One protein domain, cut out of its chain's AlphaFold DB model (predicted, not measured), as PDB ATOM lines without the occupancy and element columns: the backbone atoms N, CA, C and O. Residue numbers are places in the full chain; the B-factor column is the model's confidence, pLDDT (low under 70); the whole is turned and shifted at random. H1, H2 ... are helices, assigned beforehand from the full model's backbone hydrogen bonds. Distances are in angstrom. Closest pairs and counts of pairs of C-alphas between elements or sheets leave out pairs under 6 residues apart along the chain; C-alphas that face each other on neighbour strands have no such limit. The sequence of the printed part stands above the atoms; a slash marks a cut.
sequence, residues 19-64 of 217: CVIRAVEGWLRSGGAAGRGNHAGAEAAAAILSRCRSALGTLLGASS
ATOM      1  N   CYS A  19      58.995  48.804 116.466       92.56
ATOM      2  CA  CYS A  19      60.261  48.731 115.739       92.56
ATOM      3  C   CYS A  19      60.142  47.988 114.395       92.56
ATOM      4  O   CYS A  19      60.786  48.389 113.428       92.56
ATOM      5  N   VAL A  20      59.294  46.957 114.308       90.62
ATOM      6  CA  VAL A  20      59.040  46.219 113.062       90.62
ATOM      7  C   VAL A  20      58.260  47.094 112.089       90.62
ATOM      8  O   VAL A  20      58.620  47.175 110.917       90.62
ATOM      9  N   ILE A  21      57.224  47.783 112.576       90.56
ATOM     10  CA  ILE A  21      56.396  48.684 111.764       90.56
ATOM     11  C   ILE A  21      57.270  49.777 111.143       90.56
ATOM     12  O   ILE A  21      57.269  49.949 109.924       90.56
ATOM     13  N   ARG A  22      58.092  50.445 111.960       91.31
ATOM     14  CA  ARG A  22      59.013  51.493 111.499       91.31
ATOM     15  C   ARG A  22      60.061  50.980 110.520       91.31
ATOM     16  O   ARG A  22      60.390  51.683 109.570       91.31
ATOM     17  N   ALA A  23      60.591  49.774 110.727       88.69
ATOM     18  CA  ALA A  23      61.561  49.184 109.807       88.69
ATOM     19  C   ALA A  23      60.949  48.944 108.415       88.69
ATOM     20  O   ALA A  23      61.569  49.274 107.402       88.69
ATOM     21  N   VAL A  24      59.720  48.420 108.365       87.88
ATOM     22  CA  VAL A  24      58.985  48.195 107.111       87.88
ATOM     23  C   VAL A  24      58.618  49.518 106.445       87.88
ATOM     24  O   VAL A  24      58.842  49.676 105.246       87.88
ATOM     25  N   GLU A  25      58.105  50.487 107.207       88.62
ATOM     26  CA  GLU A  25      57.795  51.824 106.698       88.62
ATOM     27  C   GLU A  25      59.043  52.501 106.116       88.62
ATOM     28  O   GLU A  25      59.008  53.031 105.004       88.62
ATOM     29  N   GLY A  26      60.165  52.435 106.835       85.94
ATOM     30  CA  GLY A  26      61.442  52.969 106.379       85.94
ATOM     31  C   GLY A  26      61.894  52.343 105.060       85.94
ATOM     32  O   GLY A  26      62.313  53.068 104.157       85.94
ATOM     33  N   TRP A  27      61.762  51.023 104.901       82.88
ATOM     34  CA  TRP A  27      62.081  50.343 103.641       82.88
ATOM     35  C   TRP A  27      61.149  50.760 102.494       82.88
ATOM     36  O   TRP A  27      61.636  51.109 101.419       82.88
ATOM     37  N   LEU A  28      59.832  50.803 102.726       83.56
ATOM     38  CA  LEU A  28      58.844  51.215 101.719       83.56
ATOM     39  C   LEU A  28      59.080  52.646 101.218       83.56
ATOM     40  O   LEU A  28      58.866  52.928 100.043       83.56
ATOM     41  N   ARG A  29      59.529  53.544 102.102       82.19
ATOM     42  CA  ARG A  29      59.828  54.942 101.761       82.19
ATOM     43  C   ARG A  29      61.184  55.129 101.082       82.19
ATOM     44  O   ARG A  29      61.319  56.045 100.279       82.19
ATOM     45  N   SER A  30      62.184  54.317 101.429       71.25
ATOM     46  CA  SER A  30      63.558  54.477 100.925       71.25
ATOM     47  C   SER A  30      63.819  53.738  99.611       71.25
ATOM     48  O   SER A  30      64.561  54.263  98.789       71.25
ATOM     49  N   GLY A  31      63.160  52.596  99.379       64.94
ATOM     50  CA  GLY A  31      63.054  51.916  98.084       64.94
ATOM     51  C   GLY A  31      64.356  51.380  97.457       64.94
ATOM     52  O   GLY A  31      65.441  51.943  97.569       64.94
ATOM     53  N   GLY A  32      64.233  50.273  96.718       63.09
ATOM     54  CA  GLY A  32      65.296  49.736  95.860       63.09
ATOM     55  C   GLY A  32      65.198  48.224  95.659       63.09
ATOM     56  O   GLY A  32      64.955  47.478  96.604       63.09
ATOM     57  N   ALA A  33      65.396  47.757  94.422       64.94
ATOM     58  CA  ALA A  33      65.532  46.333  94.136       64.94
ATOM     59  C   ALA A  33      66.977  45.892  94.415       64.94
ATOM     60  O   ALA A  33      67.918  46.423  93.826       64.94
ATOM     61  N   ALA A  34      67.163  44.912  95.299       62.59
ATOM     62  CA  ALA A  34      68.478  44.321  95.517       62.59
ATOM     63  C   ALA A  34      68.926  43.510  94.282       62.59
ATOM     64  O   ALA A  34      68.130  42.790  93.680       62.59
ATOM     65  N   GLY A  35      70.219  43.578  93.943       60.06
ATOM     66  CA  GLY A  35      70.894  42.572  93.110       60.06
ATOM     67  C   GLY A  35      71.175  42.910  91.642       60.06
ATOM     68  O   GLY A  35      71.889  42.141  91.007       60.06
ATOM     69  N   ARG A  36      70.663  44.014  91.075       60.88
ATOM     70  CA  ARG A  36      70.934  44.376  89.659       60.88
ATOM     71  C   ARG A  36      71.296  45.843  89.402       60.88
ATOM     72  O   ARG A  36      71.521  46.205  88.252       60.88
ATOM     73  N   GLY A  37      71.350  46.682  90.435       60.69
ATOM     74  CA  GLY A  37      71.676  48.104  90.309       60.69
ATOM     75  C   GLY A  37      72.808  48.517  91.246       60.69
ATOM     76  O   GLY A  37      72.909  47.989  92.347       60.69
ATOM     77  N   ASN A  38      73.605  49.499  90.819       68.75
ATOM     78  CA  ASN A  38      74.646  50.149  91.632       68.75
ATOM     79  C   ASN A  38      74.190  51.531  92.142       68.75
ATOM     80  O   ASN A  38      75.002  52.404  92.424       68.75
ATOM     81  N   HIS A  39      72.878  51.780  92.178       73.38
ATOM     82  CA  HIS A  39      72.338  53.009  92.750       73.38
ATOM     83  C   HIS A  39      72.142  52.843  94.262       73.38
ATOM     84  O   HIS A  39      71.901  51.733  94.742       73.38
ATOM     85  N   ALA A  40      72.153  53.952  95.004       72.25
ATOM     86  CA  ALA A  40      72.096  53.955  96.471       72.25
ATOM     87  C   ALA A  40      70.963  53.084  97.059       72.25
ATOM     88  O   ALA A  40      71.175  52.346  98.017       72.25
ATOM     89  N   GLY A  41      69.769  53.104  96.452       74.12
ATOM     90  CA  GLY A  41      68.652  52.243  96.872       74.12
ATOM     91  C   GLY A  41      68.913  50.731  96.728       74.12
ATOM     92  O   GLY A  41      68.504  49.948  97.582       74.12
ATOM     93  N   ALA A  42      69.622  50.298  95.683       77.62
ATOM     94  CA  ALA A  42      69.955  48.887  95.477       77.62
ATOM     95  C   ALA A  42      71.029  48.406  96.466       77.62
ATOM     96  O   ALA A  42      70.914  47.304  97.010       77.62
ATOM     97  N   GLU A  43      72.024  49.247  96.760       80.25
ATOM     98  CA  GLU A  43      73.037  48.981  97.790       80.25
ATOM     99  C   GLU A  43      72.414  48.917  99.189       80.25
ATOM    100  O   GLU A  43      72.683  47.987  99.953       80.25
ATOM    101  N   ALA A  44      71.511  49.849  99.509       80.56
ATOM    102  CA  ALA A  44      70.780  49.852 100.772       80.56
ATOM    103  C   ALA A  44      69.940  48.573 100.947       80.56
ATOM    104  O   ALA A  44      69.972  47.953 102.015       80.56
ATOM    105  N   ALA A  45      69.244  48.129  99.894       82.19
ATOM    106  CA  ALA A  45      68.479  46.885  99.906       82.19
ATOM    107  C   ALA A  45      69.380  45.648 100.086       82.19
ATOM    108  O   ALA A  45      69.080  44.774 100.903       82.19
ATOM    109  N   ALA A  46      70.521  45.586  99.389       84.62
ATOM    110  CA  ALA A  46      71.497  44.509  99.557       84.62
ATOM    111  C   ALA A  46      72.066  44.467 100.988       84.62
ATOM    112  O   ALA A  46      72.180  43.394 101.587       84.62
ATOM    113  N   ALA A  47      72.352  45.635 101.571       87.00
ATOM    114  CA  ALA A  47      72.828  45.750 102.942       87.00
ATOM    115  C   ALA A  47      71.777  45.274 103.962       87.00
ATOM    116  O   ALA A  47      72.136  44.601 104.928       87.00
ATOM    117  N   ILE A  48      70.486  45.558 103.744       87.62
ATOM    118  CA  ILE A  48      69.390  45.031 104.581       87.62
ATOM    119  C   ILE A  48      69.376  43.498 104.547       87.62
ATOM    120  O   ILE A  48      69.358  42.869 105.606       87.62
ATOM    121  N   LEU A  49      69.438  42.889 103.358       87.56
ATOM    122  CA  LEU A  49      69.442  41.428 103.218       87.56
ATOM    123  C   LEU A  49      70.672  40.789 103.876       87.56
ATOM    124  O   LEU A  49      70.547  39.770 104.551       87.56
ATOM    125  N   SER A  50      71.853  41.392 103.717       90.12
ATOM    126  CA  SER A  50      73.094  40.902 104.330       90.12
ATOM    127  C   SER A  50      73.052  40.968 105.862       90.12
ATOM    128  O   SER A  50      73.384  39.991 106.541       90.12
ATOM    129  N   ARG A  51      72.547  42.077 106.426       91.75
ATOM    130  CA  ARG A  51      72.320  42.198 107.875       91.75
ATOM    131  C   ARG A  51      71.298  41.184 108.378       91.75
ATOM    132  O   ARG A  51      71.529  40.576 109.416       91.75
ATOM    133  N   CYS A  52      70.212  40.967 107.634       90.88
ATOM    134  CA  CYS A  52      69.195  39.973 107.974       90.88
ATOM    135  C   CYS A  52      69.801  38.564 108.052       90.88
ATOM    136  O   CYS A  52      69.673  37.901 109.079       90.88
ATOM    137  N   ARG A  53      70.553  38.142 107.025       92.31
ATOM    138  CA  ARG A  53      71.256  36.848 107.026       92.31
ATOM    139  C   ARG A  53      72.235  36.716 108.186       92.31
ATOM    140  O   ARG A  53      72.266  35.680 108.834       92.31
ATOM    141  N   SER A  54      73.000  37.763 108.478       94.00
ATOM    142  CA  SER A  54      73.979  37.743 109.573       94.00
ATOM    143  C   SER A  54      73.307  37.634 110.948       94.00
ATOM    144  O   SER A  54      73.742  36.852 111.795       94.00
ATOM    145  N   ALA A  55      72.213  38.372 111.161       92.94
ATOM    146  CA  ALA A  55      71.436  38.319 112.397       92.94
ATOM    147  C   ALA A  55      70.777  36.946 112.594       92.94
ATOM    148  O   ALA A  55      70.872  36.366 113.675       92.94
ATOM    149  N   LEU A  56      70.169  36.395 111.540       92.38
ATOM    150  CA  LEU A  56      69.590  35.052 111.554       92.38
ATOM    151  C   LEU A  56      70.654  33.976 111.766       92.38
ATOM    152  O   LEU A  56      70.448  33.078 112.574       92.38
ATOM    153  N   GLY A  57      71.805  34.090 111.104       92.50
ATOM    154  CA  GLY A  57      72.921  33.166 111.292       92.50
ATOM    155  C   GLY A  57      73.395  33.148 112.743       92.50
ATOM    156  O   GLY A  57      73.530  32.082 113.334       92.50
ATOM    157  N   THR A  58      73.524  34.320 113.368       92.12
ATOM    158  CA  THR A  58      73.883  34.435 114.793       92.12
ATOM    159  C   THR A  58      72.825  33.803 115.705       92.12
ATOM    160  O   THR A  58      73.162  33.041 116.616       92.12
ATOM    161  N   LEU A  59      71.546  34.098 115.448       91.75
ATOM    162  CA  LEU A  59      70.415  33.588 116.225       91.75
ATOM    163  C   LEU A  59      70.314  32.057 116.159       91.75
ATOM    164  O   LEU A  59      70.070  31.410 117.175       91.75
ATOM    165  N   LEU A  60      70.518  31.494 114.969       92.06
ATOM    166  CA  LEU A  60      70.299  30.079 114.661       92.06
ATOM    167  C   LEU A  60      71.587  29.247 114.717       92.06
ATOM    168  O   LEU A  60      71.548  28.040 114.504       92.06
ATOM    169  N   GLY A  61      72.727  29.866 115.031       90.81
ATOM    170  CA  GLY A  61      74.012  29.176 115.141       90.81
ATOM    171  C   GLY A  61      74.595  28.720 113.801       90.81
ATOM    172  O   GLY A  61      75.318  27.730 113.770       90.81
ATOM    173  N   ALA A  62      74.292  29.417 112.704       91.25
ATOM    174  CA  ALA A  62      74.948  29.183 111.421       91.25
ATOM    175  C   ALA A  62      76.402  29.674 111.480       91.25
ATOM    176  O   ALA A  62      76.677  30.756 112.001       91.25
ATOM    177  N   SER A  63      77.329  28.912 110.899       88.69
ATOM    178  CA  SER A  63      78.750  29.289 110.862       88.69
ATOM    179  C   SER A  63      79.028  30.466 109.920       88.69
ATOM    180  O   SER A  63      80.041  31.153 110.050       88.69
ATOM    181  N   SER A  64      78.119  30.711 108.975       91.69
ATOM    182  CA  SER A  64      78.276  31.706 107.926       91.69
ATOM    183  C   SER A  64      76.919  32.277 107.487       91.69
ATOM    184  O   SER A  64      75.966  31.513 107.326       91.69
TER     185      SER A  64
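Overview. This is residues 19 to 64 of the 217 residues of the protein "Aminotran_5 domain-containing protein" of Planctomycetaceae bacterium (UniProt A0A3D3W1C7). Two helices form an open, flat V: a shorter H1, and a longer H2 that runs back the opposite way, their near ends joined by a looping link, residues 31 to 39. Residues 19 to 26 of H1 stick out free. The printed part has 46 residues with two named helices, H1 then H2, and no named strand; its class is all helix. It is loose, with a radius of gyration of the C-alphas of 12.2 A, and spans 32 by 26 by 10 A.

Along the chain. H1, residues 19 to 30, begins at C-alpha 19 (60.261, 48.731, 115.739) and measures 16.2 A. H2, residues 40 to 60, measures 30.1 A and ends at C-alpha 60 (70.299, 30.079, 114.661).

Arrangement. H1 and H2 are close but not clearly touching; their closest C-alphas, of Ser 30 and Gly 41, are 6.9 A apart. They run opposite ways at a shallow tilt of 25 degrees. In both helices every O i to N i+4 pair is within hydrogen-bond range.

Size, cuts and confidence. The two C-alphas farthest apart, of Arg 29 and Ser 63, are 33.2 A apart. The printed part has no cut, and the H1 to H2 link is short. Residues 31 to 38 have pLDDT under 70.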